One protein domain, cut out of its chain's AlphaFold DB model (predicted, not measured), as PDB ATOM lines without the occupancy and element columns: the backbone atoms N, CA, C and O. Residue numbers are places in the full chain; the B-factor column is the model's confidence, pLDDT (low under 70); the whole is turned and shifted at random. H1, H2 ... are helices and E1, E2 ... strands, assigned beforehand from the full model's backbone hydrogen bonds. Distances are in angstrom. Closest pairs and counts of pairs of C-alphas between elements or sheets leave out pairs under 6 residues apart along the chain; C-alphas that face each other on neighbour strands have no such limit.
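AT A GLANCE: This is residues 7 to 197 of the 202 residues of the protein "SET domain-containing protein" of Dictyobacter sp. Uno17 (UniProt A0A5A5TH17). Two small antiparallel sheets, E3-E7-E6 and E1-E2-E8, come together where E6 meets E8; H4 crosses over E6, and the short helices H5, H7 and H6 gather near the sheet E3-E7-E6. The pair E4-E5, with H1 and H2, lies toward one end of the longest axis, the loop round Glu 185 lies at the other, and the hairpin E9-E10 forms a further small part, reached from E8 by a long link. The printed part has 191 residues with ten named strands and seven named helices, in the order E1 E2 E3 E4 H1 H2 E5 E6 E7 E8 E9 E10 H3 H4 H5 H6 H7. The class is mixed, helices and strands, with under half of the residues in named elements. The whole is compact and rounded, with a radius of gyration of the C-alphas of 16.4 A and spans of 49 by 39 by 33 A.

IN THESE COORDINATES: Start with the sheet E3-E7-E6: E3 is residues 29 to 31, E7 is residues 93 to 96, 10.3 A long, and E6 is residues 86 to 89, beginning at C-alpha 86 (219.863, 220.341, 181.236). In the other sheet of three, find C-alpha 7 at (230.509, 225.233, 171.341), where E1, residues 7 to 10, begins; E2 is residues 16 to 20, 13.1 A long, and E8 is residues 105 to 108. E4 is residues 38 to 40, E5 is 68 to 70, E9 is 120 to 122 and E10 is 133 to 135. Among the helices, H2, residues 50 to 59, is 14.3 A long and H4, residues 143 to 152, is 14.2 A; H1 is 42 to 46, H3 is 136 to 139, H5 is 156 to 160 and H6 is 167 to 173. H7, residues 175 to 182, is 10.6 A long and ends at C-alpha 182 (200.314, 224.714, 171.210).

HOW THE PARTS SIT: Look first at the hairpin E6 and E7, where N 89 and O 93 are 2.8 A apart; on E7's antiparallel pairing with E3, N 94 and O 31 are 2.8 A apart. The closest C-alphas of E6 and E8 are those of Thr 86 and Cys 108, 5.3 A apart. In E8's sheet, N 106 lies 2.7 A from O 18 of E2, and in the hairpin E1 and E2, N 17 lies 2.8 A from O 9. H4 is on the sheet E3-E7-E6 at a height over the sheet of 9.3 A, over E6, and runs across the strands, at 84 degrees to E6 on the local plane; their closest C-alphas are Leu 87 and Leu 152, 7.2 A. H7 only grazes that sheet, with residues 175 to 177. H5 and H7 touch, with the C-alphas of Arg 160 and Trp 181 closest at 5.9 A. H6 and H7 touch only at the corner, Met 171 to Arg 178 at 5.4 A between C-alphas. In the antiparallel pair E4 and E5, N 40 and O 68 are 2.8 A apart; H2's Tyr 59 and E5's Leu 70 have their C-alphas 6.4 A apart. H1 and H2 are close but not clearly touching, Leu 45 to Ala 53 at 7.8 A between C-alphas. In the hairpin E9 and E10, N 121 and O 134 are 2.9 A apart; E9 and H4 are apart. Every O i to N i+4 pair is within hydrogen-bond range in H1, H2, H4, H6 and H7; H5 has 0 of 1, with 2 of 2 O i to N i+3 pairs within range, and H3 is too short for an i+4 pair.

THE WHOLE: The two C-alphas farthest apart, those of Thr 50 and Glu 185, are 50.3 A apart. The printed part, residues 7 to 197, has no cut. The links E5 to E6 and E8 to E9 are long. Residues 183 to 197 hold no named element; there, residues 195 to 196 pair parallel with residues 113 to 114. The mean pLDDT of the printed part is 89.9; look for values under 70 in residues 139 to 142 and 185 to 194.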
ATOM      1  N   ILE A   7     229.319 225.636 172.098       97.44
ATOM      2  CA  ILE A   7     230.509 225.233 171.341       97.44
ATOM      3  C   ILE A   7     231.360 224.243 172.121       97.44
ATOM      4  O   ILE A   7     231.358 224.231 173.347       97.44
ATOM      5  N   VAL A   8     232.140 223.447 171.400       97.56
ATOM      6  CA  VAL A   8     233.094 222.518 172.005       97.56
ATOM      7  C   VAL A   8     234.310 223.277 172.537       97.56
ATOM      8  O   VAL A   8     234.922 224.058 171.804       97.56
ATOM      9  N   LYS A   9     234.690 223.019 173.790       97.44
ATOM     10  CA  LYS A   9     235.963 223.454 174.392       97.44
ATOM     11  C   LYS A   9     236.525 222.356 175.302       97.44
ATOM     12  O   LYS A   9     235.786 221.435 175.642       97.44
ATOM     13  N   PRO A  10     237.800 222.440 175.724       97.25
ATOM     14  CA  PRO A  10     238.297 221.623 176.828       97.25
ATOM     15  C   PRO A  10     237.396 221.769 178.061       97.25
ATOM     16  O   PRO A  10     237.036 222.891 178.428       97.25
ATOM     17  N   SER A  11     237.019 220.643 178.662       96.81
ATOM     18  CA  SER A  11     236.140 220.593 179.834       96.81
ATOM     19  C   SER A  11     236.954 220.497 181.124       96.81
ATOM     20  O   SER A  11     238.048 219.934 181.148       96.81
ATOM     21  N   ALA A  12     236.397 221.033 182.209       93.56
ATOM     22  CA  ALA A  12     236.911 220.813 183.560       93.56
ATOM     23  C   ALA A  12     236.394 219.502 184.193       93.56
ATOM     24  O   ALA A  12     236.836 219.143 185.284       93.56
ATOM     25  N   ILE A  13     235.445 218.827 183.537       95.69
ATOM     26  CA  ILE A  13     234.837 217.562 183.961       95.69
ATOM     27  C   ILE A  13     235.572 216.396 183.302       95.69
ATOM     28  O   ILE A  13     236.171 215.582 184.000       95.69
ATOM     29  N   ASP A  14     235.528 216.321 181.970       93.19
ATOM     30  CA  ASP A  14     236.176 215.254 181.205       93.19
ATOM     31  C   ASP A  14     236.435 215.675 179.752       93.19
ATOM     32  O   ASP A  14     235.549 216.203 179.081       93.19
ATOM     33  N   GLY A  15     237.657 215.442 179.267       94.44
ATOM     34  CA  GLY A  15     238.089 215.704 177.890       94.44
ATOM     35  C   GLY A  15     237.615 217.045 177.309       94.44
ATOM     36  O   GLY A  15     238.178 218.107 177.584       94.44
ATOM     37  N   HIS A  16     236.590 216.974 176.460       95.94
ATOM     38  CA  HIS A  16     235.919 218.129 175.870       95.94
ATOM     39  C   HIS A  16     234.471 218.196 176.338       95.94
ATOM     40  O   HIS A  16     233.847 217.174 176.593       95.94
ATOM     41  N   GLY A  17     233.942 219.412 176.392       96.88
ATOM     42  CA  GLY A  17     232.589 219.691 176.832       96.88
ATOM     43  C   GLY A  17     231.928 220.770 175.996       96.88
ATOM     44  O   GLY A  17     232.559 221.468 175.193       96.88
ATOM     45  N   LEU A  18     230.626 220.908 176.207       97.94
ATOM     46  CA  LEU A  18     229.776 221.858 175.511       97.94
ATOM     47  C   LEU A  18     229.646 223.138 176.334       97.94
ATOM     48  O   LEU A  18     228.982 223.146 177.358       97.94
ATOM     49  N   ILE A  19     230.263 224.231 175.899       98.31
ATOM     50  CA  ILE A  19     230.302 225.496 176.641       98.31
ATOM     51  C   ILE A  19     229.347 226.514 176.026       98.31
ATOM     52  O   ILE A  19     229.404 226.792 174.824       98.31
ATOM     53  N   ALA A  20     228.508 227.120 176.865       98.31
ATOM     54  CA  ALA A  20     227.646 228.224 176.474       98.31
ATOM     55  C   ALA A  20     228.486 229.480 176.176       98.31
ATOM     56  O   ALA A  20     229.309 229.916 176.973       98.31
ATOM     57  N   THR A  21     228.292 230.091 175.012       98.25
ATOM     58  CA  THR A  21     228.958 231.350 174.611       98.25
ATOM     59  C   THR A  21     228.144 232.591 174.961       98.25
ATOM     60  O   THR A  21     228.639 233.710 174.841       98.25
ATOM     61  N   ARG A  22     226.890 232.391 175.367       98.12
ATOM     62  CA  ARG A  22     225.921 233.400 175.796       98.12
ATOM     63  C   ARG A  22     225.047 232.792 176.884       98.12
ATOM     64  O   ARG A  22     224.972 231.567 176.970       98.12
ATOM     65  N   ASP A  23     224.366 233.636 177.643       98.56
ATOM     66  CA  ASP A  23     223.393 233.171 178.624       98.56
ATOM     67  C   ASP A  23     222.267 232.389 177.934       98.56
ATOM     68  O   ASP A  23     221.748 232.798 176.891       98.56
ATOM     69  N   ILE A  24     221.898 231.252 178.518       98.75
ATOM     70  CA  ILE A  24     220.792 230.402 178.083       98.75
ATOM     71  C   ILE A  24     219.757 230.408 179.213       98.75
ATOM     72  O   ILE A  24     220.063 229.947 180.319       98.75
ATOM     73  N   PRO A  25     218.546 230.942 178.984       98.44
ATOM     74  CA  PRO A  25     217.537 231.015 180.026       98.44
ATOM     75  C   PRO A  25     216.966 229.631 180.348       98.44
ATOM     76  O   PRO A  25     216.874 228.750 179.488       98.44
ATOM     77  N   GLN A  26     216.529 229.458 181.593       98.38
ATOM     78  CA  GLN A  26     215.733 228.312 182.020       98.38
ATOM     79  C   GLN A  26     214.515 228.133 181.098       98.38
ATOM     80  O   GLN A  26     213.823 229.096 180.778       98.38
ATOM     81  N   GLY A  27     214.250 226.899 180.663       97.56
ATOM     82  CA  GLY A  27     213.201 226.581 179.692       97.56
ATOM     83  C   GLY A  27     213.641 226.658 178.227       97.56
ATOM     84  O   GLY A  27     212.891 226.226 177.356       97.56
ATOM     85  N   CYS A  28     214.845 227.150 177.913       98.44
ATOM     86  CA  CYS A  28     215.374 227.096 176.548       98.44
ATOM     87  C   CYS A  28     215.759 225.660 176.173       98.44
ATOM     88  O   CYS A  28     216.484 224.985 176.910       98.44
ATOM     89  N   VAL A  29     215.320 225.192 175.006       97.94
ATOM     90  CA  VAL A  29     215.753 223.905 174.455       97.94
ATOM     91  C   VAL A  29     217.174 224.042 173.914       97.94
ATOM     92  O   VAL A  29     217.446 224.891 173.066       97.94
ATOM     93  N   VAL A  30     218.084 223.208 174.419       97.56
ATOM     94  CA  VAL A  30     219.512 223.249 174.079       97.56
ATOM     95  C   VAL A  30     219.882 222.317 172.933       97.56
ATOM     96  O   VAL A  30     220.832 222.580 172.195       97.56
ATOM     97  N   TRP A  31     219.142 221.221 172.786       96.38
ATOM     98  CA  TRP A  31     219.426 220.174 171.819       96.38
ATOM     99  C   TRP A  31     218.163 219.378 171.483       96.38
ATOM    100  O   TRP A  31     217.266 219.261 172.307       96.38
ATOM    101  N   LEU A  32     218.116 218.811 170.280       95.69
ATOM    102  CA  LEU A  32     217.158 217.786 169.856       95.69
ATOM    103  C   LEU A  32     217.813 216.859 168.823       95.69
ATOM    104  O   LEU A  32     218.729 217.308 168.125       95.69
ATOM    105  N   PRO A  33     217.348 215.621 168.603       93.88
ATOM    106  CA  PRO A  33     217.653 214.906 167.370       93.88
ATOM    107  C   PRO A  33     217.155 215.686 166.148       93.88
ATOM    108  O   PRO A  33     216.115 216.335 166.179       93.88
ATOM    109  N   CYS A  34     217.901 215.651 165.047       91.50
ATOM    110  CA  CYS A  34     217.497 216.314 163.804       91.50
ATOM    111  C   CYS A  34     217.768 215.421 162.586       91.50
ATOM    112  O   CYS A  34     218.487 214.433 162.727       91.50
ATOM    113  N   PRO A  35     217.255 215.766 161.388       90.44
ATOM    114  CA  PRO A  35     217.426 214.946 160.182       90.44
ATOM    115  C   PRO A  35     218.881 214.663 159.773       90.44
ATOM    116  O   PRO A  35     219.135 213.725 159.030       90.44
ATOM    117  N   GLU A  36     219.837 215.456 160.259       91.00
ATOM    118  CA  GLU A  36     221.274 215.255 160.024       91.00
ATOM    119  C   GLU A  36     221.920 214.253 160.995       91.00
ATOM    120  O   GLU A  36     223.056 213.828 160.790       91.00
ATOM    121  N   CYS A  37     221.227 213.878 162.075       93.50
ATOM    122  CA  CYS A  37     221.689 212.811 162.956       93.50
ATOM    123  C   CYS A  37     221.646 211.492 162.188       93.50
ATOM    124  O   CYS A  37     220.614 211.111 161.632       93.50
ATOM    125  N   ARG A  38     222.769 210.774 162.168       93.69
ATOM    126  CA  ARG A  38     222.821 209.475 161.503       93.69
ATOM    127  C   ARG A  38     222.038 208.462 162.332       93.69
ATOM    128  O   ARG A  38     222.195 208.397 163.551       93.69
ATOM    129  N   VAL A  39     221.211 207.671 161.657       94.50
ATOM    130  CA  VAL A  39     220.439 206.586 162.264       94.50
ATOM    131  C   VAL A  39     220.823 205.281 161.580       94.50
ATOM    132  O   VAL A  39     220.624 205.141 160.376       94.50
ATOM    133  N   TRP A  40     221.365 204.339 162.344       94.19
ATOM    134  CA  TRP A  40     221.722 203.005 161.876       94.19
ATOM    135  C   TRP A  40     220.515 202.087 162.006       94.19
ATOM    136  O   TRP A  40     219.921 201.953 163.080       94.19
ATOM    137  N   SER A  41     220.163 201.444 160.900       93.19
ATOM    138  CA  SER A  41     219.220 200.333 160.878       93.19
ATOM    139  C   SER A  41     219.797 199.100 161.574       93.19
ATOM    140  O   SER A  41     221.010 198.918 161.642       93.19
ATOM    141  N   GLU A  42     218.928 198.189 162.017       88.56
ATOM    142  CA  GLU A  42     219.359 196.905 162.586       88.56
ATOM    143  C   GLU A  42     220.288 196.117 161.649       88.56
ATOM    144  O   GLU A  42     221.196 195.424 162.105       88.56
ATOM    145  N   GLN A  43     220.084 196.222 160.332       90.81
ATOM    146  CA  GLN A  43     220.917 195.536 159.349       90.81
ATOM    147  C   GLN A  43     222.313 196.161 159.234       90.81
ATOM    148  O   GLN A  43     223.293 195.435 159.090       90.81
ATOM    149  N   GLU A  44     222.420 197.488 159.315       93.38
ATOM    150  CA  GLU A  44     223.717 198.173 159.352       93.38
ATOM    151  C   GLU A  44     224.470 197.862 160.644       93.38
ATOM    152  O   GLU A  44     225.672 197.621 160.592       93.38
ATOM    153  N   LEU A  45     223.765 197.791 161.779       89.19
ATOM    154  CA  LEU A  45     224.353 197.392 163.060       89.19
ATOM    155  C   LEU A  45     224.936 195.970 162.990       89.19
ATOM    156  O   LEU A  45     226.032 195.731 163.478       89.19
ATOM    157  N   LYS A  46     224.279 195.021 162.316       88.25
ATOM    158  CA  LYS A  46     224.825 193.657 162.146       88.25
ATOM    159  C   LYS A  46     226.118 193.600 161.326       88.25
ATOM    160  O   LYS A  46     226.875 192.646 161.465       88.25
ATOM    161  N   ASN A  47     226.354 194.596 160.476       91.44
ATOM    162  CA  ASN A  47     227.460 194.624 159.519       91.44
ATOM    163  C   ASN A  47     228.533 195.672 159.866       91.44
ATOM    164  O   ASN A  47     229.384 195.975 159.028       91.44
ATOM    165  N   MET A  48     228.480 196.264 161.060       91.75
ATOM    166  CA  MET A  48     229.390 197.342 161.439       91.75
ATOM    167  C   MET A  48     230.788 196.836 161.805       91.75
ATOM    168  O   MET A  48     230.963 195.718 162.291       91.75
ATOM    169  N   SER A  49     231.797 197.682 161.592       93.06
ATOM    170  CA  SER A  49     233.152 197.409 162.076       93.06
ATOM    171  C   SER A  49     233.223 197.507 163.602       93.06
ATOM    172  O   SER A  49     232.381 198.138 164.243       93.06
ATOM    173  N   THR A  50     234.272 196.937 164.198       90.50
ATOM    174  CA  THR A  50     234.522 197.060 165.643       90.50
ATOM    175  C   THR A  50     234.623 198.519 166.081       90.50
ATOM    176  O   THR A  50     234.031 198.890 167.083       90.50
ATOM    177  N   GLU A  51     235.306 199.367 165.313       90.56
ATOM    178  CA  GLU A  51     235.436 200.799 165.615       90.56
ATOM    179  C   GLU A  51     234.076 201.516 165.605       90.56
ATOM    180  O   GLU A  51     233.770 202.298 166.503       90.56
ATOM    181  N   GLN A  52     233.217 201.201 164.629       91.50
ATOM    182  CA  GLN A  52     231.859 201.744 164.569       91.50
ATOM    183  C   GLN A  52     231.020 201.292 165.766       91.50
ATOM    184  O   GLN A  52     230.301 202.108 166.340       91.50
ATOM    185  N   ALA A  53     231.140 200.022 166.161       90.25
ATOM    186  CA  ALA A  53     230.466 199.500 167.342       90.25
ATOM    187  C   ALA A  53     230.917 200.242 168.611       90.25
ATOM    188  O   ALA A  53     230.058 200.732 169.332       90.25
ATOM    189  N   GLN A  54     232.226 200.415 168.844       88.62
ATOM    190  CA  GLN A  54     232.757 201.167 170.000       88.62
ATOM    191  C   GLN A  54     232.257 202.608 170.033       88.62
ATOM    192  O   GLN A  54     231.875 203.125 171.086       88.62
ATOM    193  N   TRP A  55     232.243 203.259 168.870       89.00
ATOM    194  CA  TRP A  55     231.782 204.633 168.759       89.00
ATOM    195  C   TRP A  55     230.298 204.763 169.113       89.00
ATOM    196  O   TRP A  55     229.915 205.637 169.890       89.00
ATOM    197  N   LEU A  56     229.455 203.874 168.584       91.25
ATOM    198  CA  LEU A  56     228.023 203.876 168.880       91.25
ATOM    199  C   LEU A  56     227.720 203.440 170.315       91.25
ATOM    200  O   LEU A  56     226.812 204.002 170.918       91.25
ATOM    201  N   ASP A  57     228.490 202.514 170.881       87.69
ATOM    202  CA  ASP A  57     228.410 202.128 172.296       87.69
ATOM    203  C   ASP A  57     228.644 203.347 173.206       87.69
ATOM    204  O   ASP A  57     227.923 203.572 174.181       87.69
ATOM    205  N   THR A  58     229.598 204.204 172.821       86.94
ATOM    206  CA  THR A  58     230.033 205.378 173.597       86.94
ATOM    207  C   THR A  58     229.167 206.627 173.386       86.94
ATOM    208  O   THR A  58     229.016 207.423 174.315       86.94
ATOM    209  N   TYR A  59     228.577 206.817 172.209       91.25
ATOM    210  CA  TYR A  59     227.933 208.089 171.849       91.25
ATOM    211  C   TYR A  59     226.522 207.950 171.273       91.25
ATOM    212  O   TYR A  59     225.857 208.956 171.025       91.25
ATOM    213  N   GLY A  60     226.072 206.724 171.014       92.06
ATOM    214  CA  GLY A  60     224.774 206.448 170.419       92.06
ATOM    215  C   GLY A  60     223.635 206.375 171.435       92.06
ATOM    216  O   GLY A  60     223.837 206.133 172.625       92.06
ATOM    217  N   TYR A  61     222.418 206.514 170.921       92.12
ATOM    218  CA  TYR A  61     221.166 206.298 171.640       92.12
ATOM    219  C   TYR A  61     220.292 205.287 170.894       92.12
ATOM    220  O   TYR A  61     220.127 205.378 169.677       92.12
ATOM    221  N   THR A  62     219.720 204.330 171.612       89.88
ATOM    222  CA  THR A  62     218.782 203.338 171.080       89.88
ATOM    223  C   THR A  62     217.384 203.936 171.021       89.88
ATOM    224  O   THR A  62     216.827 204.341 172.039       89.88
ATOM    225  N   LEU A  63     216.804 203.950 169.825       89.38
ATOM    226  CA  LEU A  63     215.427 204.359 169.578       89.38
ATOM    227  C   LEU A  63     214.456 203.205 169.872       89.38
ATOM    228  O   LEU A  63     214.822 202.032 169.800       89.38
ATOM    229  N   ASP A  64     213.183 203.525 170.098       84.75
ATOM    230  CA  ASP A  64     212.135 202.532 170.396       84.75
ATOM    231  C   ASP A  64     211.931 201.481 169.298       84.75
ATOM    232  O   ASP A  64     211.473 200.373 169.564       84.75
ATOM    233  N   ASN A  65     212.292 201.815 168.061       85.75
ATOM    234  CA  ASN A  65     212.214 200.924 166.907       85.75
ATOM    235  C   ASN A  65     213.484 200.075 166.695       85.75
ATOM    236  O   ASN A  65     213.684 199.573 165.592       85.75
ATOM    237  N   GLY A  66     214.365 199.979 167.697       86.19
ATOM    238  CA  GLY A  66     215.589 199.167 167.654       86.19
ATOM    239  C   GLY A  66     216.751 199.784 166.868       86.19
ATOM    240  O   GLY A  66     217.854 199.239 166.864       86.19
ATOM    241  N   LYS A  67     216.547 200.936 166.218       91.81
ATOM    242  CA  LYS A  67     217.617 201.667 165.527       91.81
ATOM    243  C   LYS A  67     218.509 202.401 166.522       91.81
ATOM    244  O   LYS A  67     218.085 202.727 167.626       91.81
ATOM    245  N   THR A  68     219.731 202.721 166.110       93.88
ATOM    246  CA  THR A  68     220.655 203.540 166.914       93.88
ATOM    247  C   THR A  68     220.858 204.898 166.262       93.88
ATOM    248  O   THR A  68     221.154 204.966 165.072       93.88
ATOM    249  N   LEU A  69     220.710 205.975 167.023       94.50
ATOM    250  CA  LEU A  69     220.965 207.351 166.611       94.50
ATOM    251  C   LEU A  69     222.323 207.818 167.145       94.50
ATOM    252  O   LEU A  69     222.593 207.661 168.329       94.50
ATOM    253  N   LEU A  70     223.146 208.446 166.301       93.56
ATOM    254  CA  LEU A  70     224.316 209.214 166.739       93.56
ATOM    255  C   LEU A  70     223.990 210.710 166.640       93.56
ATOM    256  O   LEU A  70     223.711 211.191 165.533       93.56
ATOM    257  N   PRO A  71     224.044 211.462 167.751       92.62
ATOM    258  CA  PRO A  71     223.859 212.907 167.718       92.62
ATOM    259  C   PRO A  71     224.868 213.579 166.780       92.62
ATOM    260  O   PRO A  71     226.068 213.323 166.856       92.62
ATOM    261  N   CYS A  72     224.404 214.465 165.900       89.88
ATOM    262  CA  CYS A  72     225.292 215.255 165.047       89.88
ATOM    263  C   CYS A  72     225.867 216.483 165.782       89.88
ATOM    264  O   CYS A  72     225.482 216.797 166.913       89.88
ATOM    265  N   HIS A  73     226.776 217.202 165.113       86.25
ATOM    266  CA  HIS A  73     227.308 218.500 165.555       86.25
ATOM    267  C   HIS A  73     227.872 218.512 166.979       86.25
ATOM    268  O   HIS A  73     227.625 219.438 167.745       86.25
ATOM    269  N   ASN A  74     228.626 217.468 167.335       89.25
ATOM    270  CA  ASN A  74     229.278 217.319 168.640       89.25
ATOM    271  C   ASN A  74     228.328 217.295 169.843       89.25
ATOM    272  O   ASN A  74     228.790 217.314 170.975       89.25
ATOM    273  N   ALA A  75     227.013 217.181 169.638       91.44
ATOM    274  CA  ALA A  75     226.068 217.086 170.744       91.44
ATOM    275  C   ALA A  75     226.291 215.844 171.627       91.44
ATOM    276  O   ALA A  75     225.918 215.845 172.795       91.44
ATOM    277  N   TYR A  76     226.940 214.809 171.086       90.75
ATOM    278  CA  TYR A  76     227.374 213.633 171.840       90.75
ATOM    279  C   TYR A  76     228.470 213.932 172.881       90.75
ATOM    280  O   TYR A  76     228.768 213.068 173.696       90.75
ATOM    281  N   GLN A  77     229.072 215.129 172.866       93.88
ATOM    282  CA  GLN A  77     230.092 215.571 173.829       93.88
ATOM    283  C   GLN A  77     229.496 216.226 175.085       93.88
ATOM    284  O   GLN A  77     230.213 216.851 175.861       93.88
ATOM    285  N   MET A  78     228.177 216.157 175.279       95.56
ATOM    286  CA  MET A  78     227.552 216.674 176.492       95.56
ATOM    287  C   MET A  78     227.965 215.816 177.688       95.56
ATOM    288  O   MET A  78     227.570 214.653 177.772       95.56
ATOM    289  N   ASN A  79     228.744 216.386 178.603       96.75
ATOM    290  CA  ASN A  79     229.261 215.676 179.767       96.75
ATOM    291  C   ASN A  79     228.209 215.462 180.856       96.75
ATOM    292  O   ASN A  79     227.184 216.149 180.936       96.75
ATOM    293  N   HIS A  80     228.515 214.514 181.737       95.62
ATOM    294  CA  HIS A  80     227.737 214.268 182.937       95.62
ATOM    295  C   HIS A  80     228.000 215.315 184.030       95.62
ATOM    296  O   HIS A  80     229.146 215.605 184.363       95.62
ATOM    297  N   SER A  81     226.937 215.778 184.691       96.31
ATOM    298  CA  SER A  81     227.007 216.391 186.018       96.31
ATOM    299  C   SER A  81     225.929 215.842 186.953       96.31
ATOM    300  O   SER A  81     224.782 215.636 186.552       96.31
ATOM    301  N   CYS A  82     226.280 215.637 188.230       93.81
ATOM    302  CA  CYS A  82     225.314 215.296 189.282       93.81
ATOM    303  C   CYS A  82     224.325 216.444 189.562       93.81
ATOM    304  O   CYS A  82     223.224 216.196 190.058       93.81
ATOM    305  N   GLU A  83     224.698 217.677 189.200       94.00
ATOM    306  CA  GLU A  83     223.840 218.867 189.175       94.00
ATOM    307  C   GLU A  83     223.717 219.392 187.737       94.00
ATOM    308  O   GLU A  83     224.121 220.512 187.418       94.00
ATOM    309  N   ALA A  84     223.199 218.534 186.856       95.69
ATOM    310  CA  ALA A  84     223.035 218.812 185.433       95.69
ATOM    311  C   ALA A  84     222.350 220.158 185.152       95.69
ATOM    312  O   ALA A  84     221.385 220.549 185.815       95.69
ATOM    313  N   THR A  85     222.829 220.855 184.122       97.81
ATOM    314  CA  THR A  85     222.219 222.109 183.654       97.81
ATOM    315  C   THR A  85     220.970 221.867 182.824       97.81
ATOM    316  O   THR A  85     220.094 222.730 182.737       97.81
ATOM    317  N   THR A  86     220.909 220.702 182.183       96.88
ATOM    318  CA  THR A  86     219.863 220.341 181.236       96.88
ATOM    319  C   THR A  86     219.328 218.951 181.515       96.88
ATOM    320  O   THR A  86     220.071 218.065 181.938       96.88
ATOM    321  N   LEU A  87     218.038 218.766 181.252       93.25
ATOM    322  CA  LEU A  87     217.353 217.484 181.348       93.25
ATOM    323  C   LEU A  87     216.808 217.098 179.979       93.25
ATOM    324  O   LEU A  87     216.338 217.949 179.226       93.25
ATOM    325  N   ASP A  88     216.907 215.815 179.662       90.69
ATOM    326  CA  ASP A  88     216.358 215.255 178.435       90.69
ATOM    327  C   ASP A  88     214.882 214.874 178.613       90.69
ATOM    328  O   ASP A  88     214.463 214.478 179.703       90.69
ATOM    329  N   PHE A  89     214.111 215.033 177.540       89.56
ATOM    330  CA  PHE A  89     212.699 214.701 177.444       89.56
ATOM    331  C   PHE A  89     212.508 213.529 176.467       89.56
ATOM    332  O   PHE A  89     212.187 213.741 175.298       89.56
ATOM    333  N   GLY A  90     212.748 212.298 176.927       85.62
ATOM    334  CA  GLY A  90     212.496 211.063 176.165       85.62
ATOM    335  C   GLY A  90     213.211 210.984 174.811       85.62
ATOM    336  O   GLY A  90     212.645 210.500 173.833       85.62
ATOM    337  N   LEU A  91     214.424 211.526 174.725       88.94
ATOM    338  CA  LEU A  91     215.221 211.722 173.515       88.94
ATOM    339  C   LEU A  91     214.537 212.597 172.445       88.94
ATOM    340  O   LEU A  91     215.005 212.655 171.315       88.94
ATOM    341  N   ASP A  92     213.449 213.304 172.760       91.94
ATOM    342  CA  ASP A  92     212.778 214.215 171.825       91.94
ATOM    343  C   ASP A  92     213.487 215.579 171.790       91.94
ATOM    344  O   ASP A  92     213.770 216.133 170.727       91.94
ATOM    345  N   PHE A  93     213.845 216.106 172.963       94.62
ATOM    346  CA  PHE A  93     214.717 217.269 173.113       94.62
ATOM    347  C   PHE A  93     215.317 217.346 174.520       94.62
ATOM    348  O   PHE A  93     214.826 216.732 175.460       94.62
ATOM    349  N   CYS A  94     216.344 218.174 174.688       95.12
ATOM    350  CA  CYS A  94     216.972 218.479 175.966       95.12
ATOM    351  C   CYS A  94     216.792 219.964 176.305       95.12
ATOM    352  O   CYS A  94     217.035 220.832 175.464       95.12
ATOM    353  N   VAL A  95     216.349 220.269 177.525       97.00
ATOM    354  CA  VAL A  95     215.953 221.616 177.968       97.00
ATOM    355  C   VAL A  95     216.782 222.083 179.160       97.00
ATOM    356  O   VAL A  95     217.099 221.302 180.056       97.00
ATOM    357  N   ALA A  96     217.126 223.371 179.187       98.19
ATOM    358  CA  ALA A  96     217.777 224.008 180.324       98.19
ATOM    359  C   ALA A  96     216.829 224.053 181.530       98.19
ATOM    360  O   ALA A  96     215.751 224.646 181.466       98.19
ATOM    361  N   ILE A  97     217.236 223.455 182.650       96.81
ATOM    362  CA  ILE A  97     216.424 223.403 183.879       96.81
ATOM    363  C   ILE A  97     216.771 224.486 184.894       96.81
ATOM    364  O   ILE A  97     216.136 224.593 185.940       96.81
ATOM    365  N   ARG A  98     217.749 225.321 184.557       97.44
ATOM    366  CA  ARG A  98     218.123 226.562 185.234       97.44
ATOM    367  C   ARG A  98     218.713 227.518 184.199       97.44
ATOM    368  O   ARG A  98     219.004 227.098 183.082       97.44
ATOM    369  N   ASN A  99     218.930 228.774 184.576       98.31
ATOM    370  CA  ASN A  99     219.741 229.673 183.758       98.31
ATOM    371  C   ASN A  99     221.178 229.132 183.683       98.31
ATOM    372  O   ASN A  99     221.730 228.715 184.705       98.31
ATOM    373  N   ILE A 100     221.765 229.148 182.491       98.56
ATOM    374  CA  ILE A 100     223.152 228.753 182.220       98.56
ATOM    375  C   ILE A 100     223.877 230.016 181.771       98.56
ATOM    376  O   ILE A 100     223.474 230.620 180.778       98.56
ATOM    377  N   GLN A 101     224.887 230.464 182.515       98.50
ATOM    378  CA  GLN A 101     225.616 231.683 182.164       98.50
ATOM    379  C   GLN A 101     226.604 231.440 181.019       98.50
ATOM    380  O   GLN A 101     227.090 230.324 180.812       98.50
ATOM    381  N   ALA A 102     226.957 232.498 180.293       98.44
ATOM    382  CA  ALA A 102     228.067 232.450 179.352       98.44
ATOM    383  C   ALA A 102     229.353 231.950 180.042       98.44
ATOM    384  O   ALA A 102     229.769 232.456 181.083       98.44
ATOM    385  N   GLY A 103     230.004 230.959 179.438       98.12
ATOM    386  CA  GLY A 103     231.185 230.287 179.972       98.12
ATOM    387  C   GLY A 103     230.887 229.027 180.788       98.12
ATOM    388  O   GLY A 103     231.815 228.253 181.009       98.12
ATOM    389  N   GLU A 104     229.635 228.779 181.187       98.00
ATOM    390  CA  GLU A 104     229.264 227.527 181.852       98.00
ATOM    391  C   GLU A 104     229.174 226.348 180.873       98.00
ATOM    392  O   GLU A 104     228.841 226.498 179.692       98.00
ATOM    393  N   GLU A 105     229.451 225.153 181.393       98.25
ATOM    394  CA  GLU A 105     229.312 223.898 180.663       98.25
ATOM    395  C   GLU A 105     227.868 223.385 180.708       98.25
ATOM    396  O   GLU A 105     227.260 223.244 181.770       98.25
ATOM    397  N   VAL A 106     227.331 223.079 179.530       98.19
ATOM    398  CA  VAL A 106     226.056 222.402 179.324       98.19
ATOM    399  C   VAL A 106     226.257 220.910 179.583       98.19
ATOM    400  O   VAL A 106     227.014 220.240 178.880       98.19
ATOM    401  N   THR A 107     225.566 220.395 180.593       97.81
ATOM    402  CA  THR A 107     225.699 219.024 181.103       97.81
ATOM    403  C   THR A 107     224.343 218.348 181.270       97.81
ATOM    404  O   THR A 107     223.341 218.997 181.585       97.81
ATOM    405  N   CYS A 108     224.324 217.024 181.141       94.38
ATOM    406  CA  CYS A 108     223.173 216.180 181.457       94.38
ATOM    407  C   CYS A 108     223.515 215.188 182.582       94.38
ATOM    408  O   CYS A 108     224.635 215.147 183.088       94.38
ATOM    409  N   ASP A 109     222.550 214.397 183.041       92.12
ATOM    410  CA  ASP A 109     222.802 213.375 184.060       92.12
ATOM    411  C   ASP A 109     222.763 211.993 183.417       92.12
ATOM    412  O   ASP A 109     221.702 211.517 183.021       92.12
ATOM    413  N   TYR A 110     223.905 211.316 183.323       91.69
ATOM    414  CA  TYR A 110     223.932 209.991 182.714       91.69
ATOM    415  C   TYR A 110     223.241 208.933 183.583       91.69
ATOM    416  O   TYR A 110     223.010 207.826 183.105       91.69
ATOM    417  N   ARG A 111     222.869 209.236 184.838       88.06
ATOM    418  CA  ARG A 111     222.101 208.307 185.686       88.06
ATOM    419  C   ARG A 111     220.735 207.968 185.093       88.06
ATOM    420  O   ARG A 111     220.155 206.955 185.464       88.06
ATOM    421  N   THR A 112     220.208 208.782 184.183       83.62
ATOM    422  CA  THR A 112     218.935 208.492 183.507       83.62
ATOM    423  C   THR A 112     219.084 207.641 182.259       83.62
ATOM    424  O   THR A 112     218.085 207.227 181.670       83.62
ATOM    425  N   PHE A 113     220.321 207.328 181.879       87.06
ATOM    426  CA  PHE A 113     220.612 206.508 180.721       87.06
ATOM    427  C   PHE A 113     220.721 205.047 181.156       87.06
ATOM    428  O   PHE A 113     221.449 204.709 182.089       87.06
ATOM    429  N   SER A 114     220.046 204.161 180.433       83.50
ATOM    430  CA  SER A 114     220.229 202.713 180.568       83.50
ATOM    431  C   SER A 114     221.084 202.139 179.459       83.50
ATOM    432  O   SER A 114     221.190 202.710 178.380       83.50
ATOM    433  N   SER A 115     221.676 200.982 179.725       83.25
ATOM    434  CA  SER A 115     222.321 200.127 178.730       83.25
ATOM    435  C   SER A 115     222.333 198.690 179.265       83.25
ATOM    436  O   SER A 115     222.289 198.498 180.486       83.25
ATOM    437  N   ASP A 116     222.357 197.705 178.368       79.44
ATOM    438  CA  ASP A 116     222.458 196.275 178.683       79.44
ATOM    439  C   ASP A 116     223.476 195.579 177.753       79.44
ATOM    440  O   ASP A 116     223.138 195.380 176.582       79.44
ATOM    441  N   PRO A 117     224.664 195.163 178.244       84.00
ATOM    442  CA  PRO A 117     225.090 195.174 179.647       84.00
ATOM    443  C   PRO A 117     225.246 196.566 180.282       84.00
ATOM    444  O   PRO A 117     225.479 197.563 179.598       84.00
ATOM    445  N   PRO A 118     225.145 196.649 181.621       85.88
ATOM    446  CA  PRO A 118     225.305 197.906 182.328       85.88
ATOM    447  C   PRO A 118     226.759 198.379 182.347       85.88
ATOM    448  O   PRO A 118     227.686 197.584 182.502       85.88
ATOM    449  N   TRP A 119     226.950 199.695 182.305       87.31
ATOM    450  CA  TRP A 119     228.251 200.345 182.457       87.31
ATOM    451  C   TRP A 119     228.387 200.996 183.838       87.31
ATOM    452  O   TRP A 119     227.402 201.192 184.554       87.31
ATOM    453  N   THR A 120     229.626 201.310 184.223       92.00
ATOM    454  CA  THR A 120     229.969 202.031 185.459       92.00
ATOM    455  C   THR A 120     230.731 203.300 185.100       92.00
ATOM    456  O   THR A 120     231.650 203.240 184.287       92.00
ATOM    457  N   LEU A 121     230.374 204.430 185.712       92.19
ATOM    458  CA  LEU A 121     231.049 205.715 185.530       92.19
ATOM    459  C   LEU A 121     231.619 206.197 186.863       92.19
ATOM    460  O   LEU A 121     230.897 206.240 187.857       92.19
ATOM    461  N   THR A 122     232.887 206.611 186.871       95.75
ATOM    462  CA  THR A 122     233.473 207.389 187.975       95.75
ATOM    463  C   THR A 122     233.318 208.870 187.650       95.75
ATOM    464  O   THR A 122     233.872 209.344 186.662       95.75
ATOM    465  N   CYS A 123     232.509 209.588 188.430       95.56
ATOM    466  CA  CYS A 123     232.160 210.974 188.140       95.56
ATOM    467  C   CYS A 123     233.237 211.960 188.609       95.56
ATOM    468  O   CYS A 123     233.671 211.929 189.761       95.56
ATOM    469  N   HIS A 124     233.577 212.901 187.726       95.56
ATOM    470  CA  HIS A 124     234.503 214.006 187.978       95.56
ATOM    471  C   HIS A 124     233.832 215.379 187.788       95.56
ATOM    472  O   HIS A 124     234.489 216.363 187.470       95.56
ATOM    473  N   CYS A 125     232.511 215.475 187.993       95.75
ATOM    474  CA  CYS A 125     231.754 216.713 187.741       95.75
ATOM    475  C   CYS A 125     232.061 217.876 188.701       95.75
ATOM    476  O   CYS A 125     231.604 218.991 188.466       95.75
ATOM    477  N   ASN A 126     232.814 217.625 189.779       93.75
ATOM    478  CA  ASN A 126     233.267 218.616 190.763       93.75
ATOM    479  C   ASN A 126     232.153 219.404 191.481       93.75
ATOM    480  O   ASN A 126     232.434 220.412 192.130       93.75
ATOM    481  N   THR A 127     230.897 218.954 191.413       95.25
ATOM    482  CA  THR A 127     229.810 219.591 192.160       95.25
ATOM    483  C   THR A 127     229.849 219.199 193.643       95.25
ATOM    484  O   THR A 127     230.268 218.082 193.971       95.25
ATOM    485  N   PRO A 128     229.377 220.059 194.569       95.19
ATOM    486  CA  PRO A 128     229.318 219.734 195.999       95.19
ATOM    487  C   PRO A 128     228.462 218.500 196.321       95.19
ATOM    488  O   PRO A 128     228.676 217.846 197.339       95.19
ATOM    489  N   HIS A 129     227.504 218.174 195.447       93.81
ATOM    490  CA  HIS A 129     226.600 217.028 195.565       93.81
ATOM    491  C   HIS A 129     226.968 215.877 194.610       93.81
ATOM    492  O   HIS A 129     226.102 215.093 194.212       93.81
ATOM    493  N   CYS A 130     228.238 215.779 194.201       94.94
ATOM    494  CA  CYS A 130     228.720 214.671 193.383       94.94
ATOM    495  C   CYS A 130     228.550 213.335 194.124       94.94
ATOM    496  O   CYS A 130     228.975 213.192 195.269       94.94
ATOM    497  N   ILE A 131     227.961 212.336 193.460       92.62
ATOM    498  CA  ILE A 131     227.722 211.011 194.060       92.62
ATOM    499  C   ILE A 131     228.896 210.033 193.881       92.62
ATOM    500  O   ILE A 131     228.820 208.893 194.331       92.62
ATOM    501  N   GLY A 132     229.975 210.454 193.215       94.56
ATOM    502  CA  GLY A 132     231.131 209.606 192.927       94.56
ATOM    503  C   GLY A 132     230.852 208.608 191.804       94.56
ATOM    504  O   GLY A 132     230.667 208.998 190.654       94.56
ATOM    505  N   THR A 133     230.854 207.315 192.111       94.25
ATOM    506  CA  THR A 133     230.714 206.251 191.106       94.25
ATOM    507  C   THR A 133     229.291 205.701 191.082       94.25
ATOM    508  O   THR A 133     228.731 205.403 192.135       94.25
ATOM    509  N   PHE A 134     228.718 205.515 189.889       91.50
ATOM    510  CA  PHE A 134     227.402 204.886 189.714       91.50
ATOM    511  C   PHE A 134     227.355 203.966 188.495       91.50
ATOM    512  O   PHE A 134     228.166 204.076 187.571       91.50
ATOM    513  N   ARG A 135     226.385 203.051 188.494       89.69
ATOM    514  CA  ARG A 135     226.092 202.129 187.393       89.69
ATOM    515  C   ARG A 135     224.840 202.572 186.645       89.69
ATOM    516  O   ARG A 135     223.914 203.112 187.247       89.69
ATOM    517  N   SER A 136     224.754 202.270 185.352       84.81
ATOM    518  CA  SER A 136     223.567 202.588 184.533       84.81
ATOM    519  C   SER A 136     222.269 201.931 185.030       84.81
ATOM    520  O   SER A 136     221.169 202.392 184.736       84.81
ATOM    521  N   THR A 137     222.376 200.867 185.828       80.56
ATOM    522  CA  THR A 137     221.241 200.204 186.489       80.56
ATOM    523  C   THR A 137     220.734 200.930 187.728       80.56
ATOM    524  O   THR A 137     219.602 200.683 188.136       80.56
ATOM    525  N   ASP A 138     221.536 201.807 188.332       73.62
ATOM    526  CA  ASP A 138     221.203 202.428 189.617       73.62
ATOM    527  C   ASP A 138     220.097 203.483 189.458       73.62
ATOM    528  O   ASP A 138     219.303 203.702 190.372       73.62
ATOM    529  N   GLY A 139     220.021 204.121 188.283       59.25
ATOM    530  CA  GLY A 139     219.100 205.225 188.013       59.25
ATOM    531  C   GLY A 139     217.853 204.870 187.191       59.25
ATOM    532  O   GLY A 139     216.807 205.488 187.398       59.25
ATOM    533  N   TYR A 140     217.917 203.849 186.325       58.69
ATOM    534  CA  TYR A 140     216.918 203.578 185.272       58.69
ATOM    535  C   TYR A 140     215.507 203.167 185.748       58.69
ATOM    536  O   TYR A 140     214.576 203.197 184.955       58.69
ATOM    537  N   ASN A 141     215.315 202.814 187.022       58.94
ATOM    538  CA  ASN A 141     213.999 202.473 187.599       58.94
ATOM    539  C   ASN A 141     213.804 203.085 189.002       58.94
ATOM    540  O   ASN A 141     213.209 202.472 189.889       58.94
ATOM    541  N   SER A 142     214.390 204.260 189.249       65.75
ATOM    542  CA  SER A 142     214.668 204.750 190.605       65.75
ATOM    543  C   SER A 142     214.069 206.126 190.925       65.75
ATOM    544  O   SER A 142     213.496 206.820 190.086       65.75
ATOM    545  N   GLU A 143     214.294 206.546 192.170       79.25
ATOM    546  CA  GLU A 143     214.118 207.907 192.682       79.25
ATOM    547  C   GLU A 143     214.694 209.003 191.758       79.25
ATOM    548  O   GLU A 143     214.114 210.084 191.679       79.25
ATOM    549  N   VAL A 144     215.764 208.734 190.995       79.88
ATOM    550  CA  VAL A 144     216.360 209.716 190.067       79.88
ATOM    551  C   VAL A 144     215.368 210.137 188.981       79.88
ATOM    552  O   VAL A 144     215.197 211.332 188.742       79.88
ATOM    553  N   GLN A 145     214.654 209.187 188.369       78.69
ATOM    554  CA  GLN A 145     213.648 209.494 187.345       78.69
ATOM    555  C   GLN A 145     212.483 210.308 187.918       78.69
ATOM    556  O   GLN A 145     211.997 211.233 187.272       78.69
ATOM    557  N   ARG A 146     212.071 210.018 189.160       83.62
ATOM    558  CA  ARG A 146     211.037 210.794 189.861       83.62
ATOM    559  C   ARG A 146     211.498 212.226 190.127       83.62
ATOM    560  O   ARG A 146     210.755 213.165 189.860       83.62
ATOM    561  N   GLN A 147     212.722 212.406 190.619       86.06
ATOM    562  CA  GLN A 147     213.301 213.733 190.839       86.06
ATOM    563  C   GLN A 147     213.411 214.523 189.537       86.06
ATOM    564  O   GLN A 147     213.165 215.725 189.521       86.06
ATOM    565  N   TRP A 148     213.756 213.848 188.446       86.88
ATOM    566  CA  TRP A 148     213.815 214.440 187.119       86.88
ATOM    567  C   TRP A 148     212.450 214.872 186.607       86.88
ATOM    568  O   TRP A 148     212.316 216.011 186.170       86.88
ATOM    569  N   ALA A 149     211.437 214.013 186.721       85.94
ATOM    570  CA  ALA A 149     210.069 214.373 186.371       85.94
ATOM    571  C   ALA A 149     209.605 215.603 187.169       85.94
ATOM    572  O   ALA A 149     209.192 216.596 186.576       85.94
ATOM    573  N   ASN A 150     209.816 215.599 188.491       88.94
ATOM    574  CA  ASN A 150     209.487 216.726 189.370       88.94
ATOM    575  C   ASN A 150     210.246 218.016 189.009       88.94
ATOM    576  O   ASN A 150     209.737 219.113 189.233       88.94
ATOM    577  N   LYS A 151     211.471 217.905 188.474       90.12
ATOM    578  CA  LYS A 151     212.251 219.051 187.985       90.12
ATOM    579  C   LYS A 151     211.786 219.528 186.615       90.12
ATOM    580  O   LYS A 151     211.821 220.727 186.387       90.12
ATOM    581  N   LEU A 152     211.384 218.632 185.713       90.25
ATOM    582  CA  LEU A 152     210.960 218.971 184.354       90.25
ATOM    583  C   LEU A 152     209.571 219.601 184.316       90.25
ATOM    584  O   LEU A 152     209.390 220.591 183.616       90.25
ATOM    585  N   GLU A 153     208.608 219.068 185.069       89.25
ATOM    586  CA  GLU A 153     207.215 219.537 185.080       89.25
ATOM    587  C   GLU A 153     207.058 221.069 185.194       89.25
ATOM    588  O   GLU A 153     206.375 221.647 184.342       89.25
ATOM    589  N   PRO A 154     207.709 221.776 186.143       91.19
ATOM    590  CA  PRO A 154     207.610 223.236 186.233       91.19
ATOM    591  C   PRO A 154     208.352 223.986 185.113       91.19
ATOM    592  O   PRO A 154     208.113 225.176 184.917       91.19
ATOM    593  N   ILE A 155     209.241 223.322 184.368       93.19
ATOM    594  CA  ILE A 155     210.031 223.910 183.275       93.19
ATOM    595  C   ILE A 155     209.256 223.886 181.960       93.19
ATOM    596  O   ILE A 155     209.399 224.806 181.156       93.19
ATOM    597  N   LEU A 156     208.407 222.877 181.734       90.62
ATOM    598  CA  LEU A 156     207.680 222.732 180.466       90.62
ATOM    599  C   LEU A 156     206.848 223.978 180.101       90.62
ATOM    600  O   LEU A 156     206.914 224.400 178.946       90.62
ATOM    601  N   PRO A 157     206.131 224.645 181.032       90.75
ATOM    602  CA  PRO A 157     205.436 225.891 180.717       90.75
ATOM    603  C   PRO A 157     206.375 227.029 180.299       90.75
ATOM    604  O   PRO A 157     205.988 227.835 179.449       90.75
ATOM    605  N   LEU A 158     207.595 227.082 180.852       94.56
ATOM    606  CA  LEU A 158     208.577 228.135 180.567       94.56
ATOM    607  C   LEU A 158     209.086 228.084 179.130       94.56
ATOM    608  O   LEU A 158     209.458 229.130 178.598       94.56
ATOM    609  N   ILE A 159     209.036 226.914 178.481       95.19
ATOM    610  CA  ILE A 159     209.425 226.744 177.075       95.19
ATOM    611  C   ILE A 159     208.741 227.797 176.195       95.19
ATOM    612  O   ILE A 159     209.396 228.375 175.333       95.19
ATOM    613  N   ARG A 160     207.464 228.112 176.459       94.62
ATOM    614  CA  ARG A 160     206.665 229.107 175.717       94.62
ATOM    615  C   ARG A 160     206.982 230.565 176.049       94.62
ATOM    616  O   ARG A 160     206.531 231.462 175.347       94.62
ATOM    617  N   THR A 161     207.679 230.805 177.154       95.00
ATOM    618  CA  THR A 161     207.873 232.148 177.727       95.00
ATOM    619  C   THR A 161     209.252 232.731 177.444       95.00
ATOM    620  O   THR A 161     209.462 233.924 177.644       95.00
ATOM    621  N   VAL A 162     210.183 231.901 176.973       96.69
ATOM    622  CA  VAL A 162     211.553 232.298 176.644       96.69
ATOM    623  C   VAL A 162     211.810 232.146 175.152       96.69
ATOM    624  O   VAL A 162     211.125 231.390 174.462       96.69
ATOM    625  N   GLU A 163     212.803 232.872 174.642       96.62
ATOM    626  CA  GLU A 163     213.244 232.712 173.259       96.62
ATOM    627  C   GLU A 163     213.725 231.275 173.014       96.62
ATOM    628  O   GLU A 163     214.442 230.692 173.827       96.62
ATOM    629  N   GLN A 164     213.333 230.714 171.871       97.75
ATOM    630  CA  GLN A 164     213.712 229.368 171.453       97.75
ATOM    631  C   GLN A 164     214.458 229.452 170.118       97.75
ATOM    632  O   GLN A 164     213.825 229.408 169.062       97.75
ATOM    633  N   PRO A 165     215.801 229.539 170.115       97.75
ATOM    634  CA  PRO A 165     216.567 229.650 168.872       97.75
ATOM    635  C   PRO A 165     216.376 228.454 167.925       97.75
ATOM    636  O   PRO A 165     216.529 228.581 166.714       97.75
ATOM    637  N   LEU A 166     216.007 227.288 168.468       96.94
ATOM    638  CA  LEU A 166     215.714 226.069 167.709       96.94
ATOM    639  C   LEU A 166     214.221 225.917 167.356       96.94
ATOM    640  O   LEU A 166     213.822 224.858 166.873       96.94
ATOM    641  N   HIS A 167     213.383 226.937 167.580       97.12
ATOM    642  CA  HIS A 167     211.922 226.844 167.450       97.12
ATOM    643  C   HIS A 167     211.466 226.237 166.117       97.12
ATOM    644  O   HIS A 167     210.660 225.310 166.101       97.12
ATOM    645  N   THR A 168     212.007 226.715 164.992       96.50
ATOM    646  CA  THR A 168     211.595 226.261 163.655       96.50
ATOM    647  C   THR A 168     211.786 224.757 163.470       96.50
ATOM    648  O   THR A 168     210.873 224.083 162.995       96.50
ATOM    649  N   ILE A 169     212.945 224.217 163.861       95.88
ATOM    650  CA  ILE A 169     213.213 222.782 163.722       95.88
ATOM    651  C   ILE A 169     212.470 221.967 164.783       95.88
ATOM    652  O   ILE A 169     211.981 220.887 164.473       95.88
ATOM    653  N   LEU A 170     212.298 222.496 165.996       96.06
ATOM    654  CA  LEU A 170     211.514 221.851 167.050       96.06
ATOM    655  C   LEU A 170     210.051 221.675 166.638       96.06
ATOM    656  O   LEU A 170     209.501 220.587 166.781       96.06
ATOM    657  N   MET A 171     209.449 222.694 166.020       95.56
ATOM    658  CA  MET A 171     208.093 222.603 165.475       95.56
ATOM    659  C   MET A 171     207.966 221.555 164.364       95.56
ATOM    660  O   MET A 171     206.874 221.037 164.152       95.56
ATOM    661  N   GLN A 172     209.043 221.197 163.667       94.12
ATOM    662  CA  GLN A 172     209.025 220.182 162.606       94.12
ATOM    663  C   GLN A 172     209.340 218.778 163.133       94.12
ATOM    664  O   GLN A 172     208.642 217.821 162.801       94.12
ATOM    665  N   ALA A 173     210.348 218.655 163.991       92.31
ATOM    666  CA  ALA A 173     210.916 217.375 164.393       92.31
ATOM    667  C   ALA A 173     210.335 216.822 165.702       92.31
ATOM    668  O   ALA A 173     210.186 215.610 165.806       92.31
ATOM    669  N   SER A 174     209.938 217.676 166.654       92.94
ATOM    670  CA  SER A 174     209.510 217.241 167.990       92.94
ATOM    671  C   SER A 174     207.994 217.308 168.167       92.94
ATOM    672  O   SER A 174     207.367 218.370 168.088       92.94
ATOM    673  N   SER A 175     207.373 216.154 168.416       89.44
ATOM    674  CA  SER A 175     205.944 216.077 168.736       89.44
ATOM    675  C   SER A 175     205.647 216.664 170.111       89.44
ATOM    676  O   SER A 175     204.651 217.379 170.242       89.44
ATOM    677  N   SER A 176     206.505 216.422 171.104       90.69
ATOM    678  CA  SER A 176     206.280 216.885 172.475       90.69
ATOM    679  C   SER A 176     206.437 218.395 172.572       90.69
ATOM    680  O   SER A 176     205.592 219.059 173.167       90.69
ATOM    681  N   TYR A 177     207.442 218.969 171.904       94.25
ATOM    682  CA  TYR A 177     207.597 220.419 171.826       94.25
ATOM    683  C   TYR A 177     206.383 221.072 171.164       94.25
ATOM    684  O   TYR A 177     205.841 222.030 171.709       94.25
ATOM    685  N   ARG A 178     205.897 220.541 170.028       93.81
ATOM    686  CA  ARG A 178     204.666 221.043 169.386       93.81
ATOM    687  C   ARG A 178     203.472 221.002 170.335       93.81
ATOM    688  O   ARG A 178     202.719 221.973 170.391       93.81
ATOM    689  N   GLN A 179     203.282 219.900 171.059       90.38
ATOM    690  CA  GLN A 179     202.192 219.766 172.025       90.38
ATOM    691  C   GLN A 179     202.321 220.800 173.141       90.38
ATOM    692  O   GLN A 179     201.372 221.534 173.381       90.38
ATOM    693  N   ILE A 180     203.496 220.924 173.763       90.94
ATOM    694  CA  ILE A 180     203.758 221.913 174.817       90.94
ATOM    695  C   ILE A 180     203.535 223.338 174.299       90.94
ATOM    696  O   ILE A 180     202.907 224.146 174.979       90.94
ATOM    697  N   TRP A 181     204.013 223.648 173.093       91.06
ATOM    698  CA  TRP A 181     203.934 224.985 172.510       91.06
ATOM    699  C   TRP A 181     202.500 225.407 172.180       91.06
ATOM    700  O   TRP A 181     202.111 226.544 172.431       91.06
ATOM    701  N   THR A 182     201.707 224.481 171.634       88.62
ATOM    702  CA  THR A 182     200.314 224.714 171.210       88.62
ATOM    703  C   THR A 182     199.284 224.449 172.304       88.62
ATOM    704  O   THR A 182     198.100 224.731 172.117       88.62
ATOM    705  N   ALA A 183     199.715 223.901 173.439       83.44
ATOM    706  CA  ALA A 183     198.831 223.521 174.520       83.44
ATOM    707  C   ALA A 183     198.037 224.709 175.075       83.44
ATOM    708  O   ALA A 183     198.577 225.798 175.285       83.44
ATOM    709  N   ALA A 184     196.768 224.458 175.402       70.56
ATOM    710  CA  ALA A 184     195.962 225.390 176.179       70.56
ATOM    711  C   ALA A 184     196.602 225.654 177.557       70.56
ATOM    712  O   ALA A 184     197.406 224.862 178.066       70.56
ATOM    713  N   GLU A 185     196.250 226.779 178.178       63.19
ATOM    714  CA  GLU A 185     196.633 227.055 179.562       63.19
ATOM    715  C   GLU A 185     196.190 225.898 180.480       63.19
ATOM    716  O   GLU A 185     195.067 225.408 180.378       63.19
ATOM    717  N   GLY A 186     197.091 225.420 181.344       57.47
ATOM    718  CA  GLY A 186     196.819 224.305 182.261       57.47
ATOM    719  C   GLY A 186     197.078 222.890 181.721       57.47
ATOM    720  O   GLY A 186     196.836 221.927 182.445       57.47
ATOM    721  N   PHE A 187     197.590 222.721 180.495       61.22
ATOM    722  CA  PHE A 187     198.051 221.408 180.023       61.22
ATOM    723  C   PHE A 187     199.246 220.903 180.838       61.22
ATOM    724  O   PHE A 187     200.263 221.588 180.964       61.22
ATOM    725  N   VAL A 188     199.132 219.672 181.336       58.50
ATOM    726  CA  VAL A 188     200.203 218.969 182.043       58.50
ATOM    727  C   VAL A 188     200.736 217.875 181.127       58.50
ATOM    728  O   VAL A 188     200.053 216.886 180.859       58.50
ATOM    729  N   CYS A 189     201.960 218.054 180.638       58.28
ATOM    730  CA  CYS A 189     202.687 217.002 179.943       58.28
ATOM    731  C   CYS A 189     203.448 216.179 180.986       58.28
ATOM    732  O   CYS A 189     204.174 216.745 181.803       58.28
ATOM    733  N   LYS A 190     203.271 214.855 180.985       61.66
ATOM    734  CA  LYS A 190     204.077 213.984 181.846       61.66
ATOM    735  C   LYS A 190     205.499 213.946 181.302       61.66
ATOM    736  O   LYS A 190     205.680 213.714 180.111       61.66
ATOM    737  N   ALA A 191     206.478 214.155 182.175       62.34
ATOM    738  CA  ALA A 191     207.876 214.032 181.802       62.34
ATOM    739  C   ALA A 191     208.202 212.594 181.376       62.34
ATOM    740  O   ALA A 191     207.991 211.660 182.151       62.34
ATOM    741  N   ASP A 192     208.729 212.432 180.163       67.69
ATOM    742  CA  ASP A 192     209.474 211.235 179.780       67.69
ATOM    743  C   ASP A 192     210.958 211.520 179.992       67.69
ATOM    744  O   ASP A 192     211.484 212.519 179.518       67.69
ATOM    745  N   VAL A 193     211.621 210.667 180.760       65.56
ATOM    746  CA  VAL A 193     213.028 210.820 181.159       65.56
ATOM    747  C   VAL A 193     213.853 209.601 180.763       65.56
ATOM    748  O   VAL A 193     214.989 209.443 181.210       65.56
ATOM    749  N   SER A 194     213.263 208.687 179.989       67.12
ATOM    750  CA  SER A 194     213.887 207.421 179.644       67.12
ATOM    751  C   SER A 194     214.800 207.581 178.431       67.12
ATOM    752  O   SER A 194     214.361 207.883 177.327       67.12
ATOM    753  N   ILE A 195     216.100 207.353 178.632       71.75
ATOM    754  CA  ILE A 195     217.062 207.239 177.535       71.75
ATOM    755  C   ILE A 195     217.692 205.854 177.573       71.75
ATOM    756  O   ILE A 195     218.148 205.372 178.615       71.75
ATOM    757  N   ARG A 196     217.748 205.217 176.405       76.00
ATOM    758  CA  ARG A 196     218.452 203.952 176.199       76.00
ATOM    759  C   ARG A 196     219.702 204.209 175.378       76.00
ATOM    760  O   ARG A 196     219.636 204.825 174.320       76.00
ATOM    761  N   ARG A 197     220.843 203.729 175.850       74.50
ATOM    762  CA  ARG A 197     222.088 203.643 175.087       74.50
ATOM    763  C   ARG A 197     222.234 202.228 174.535       74.50
ATOM    764  O   ARG A 197     221.782 201.279 175.184       74.50
TER     765      ARG A 197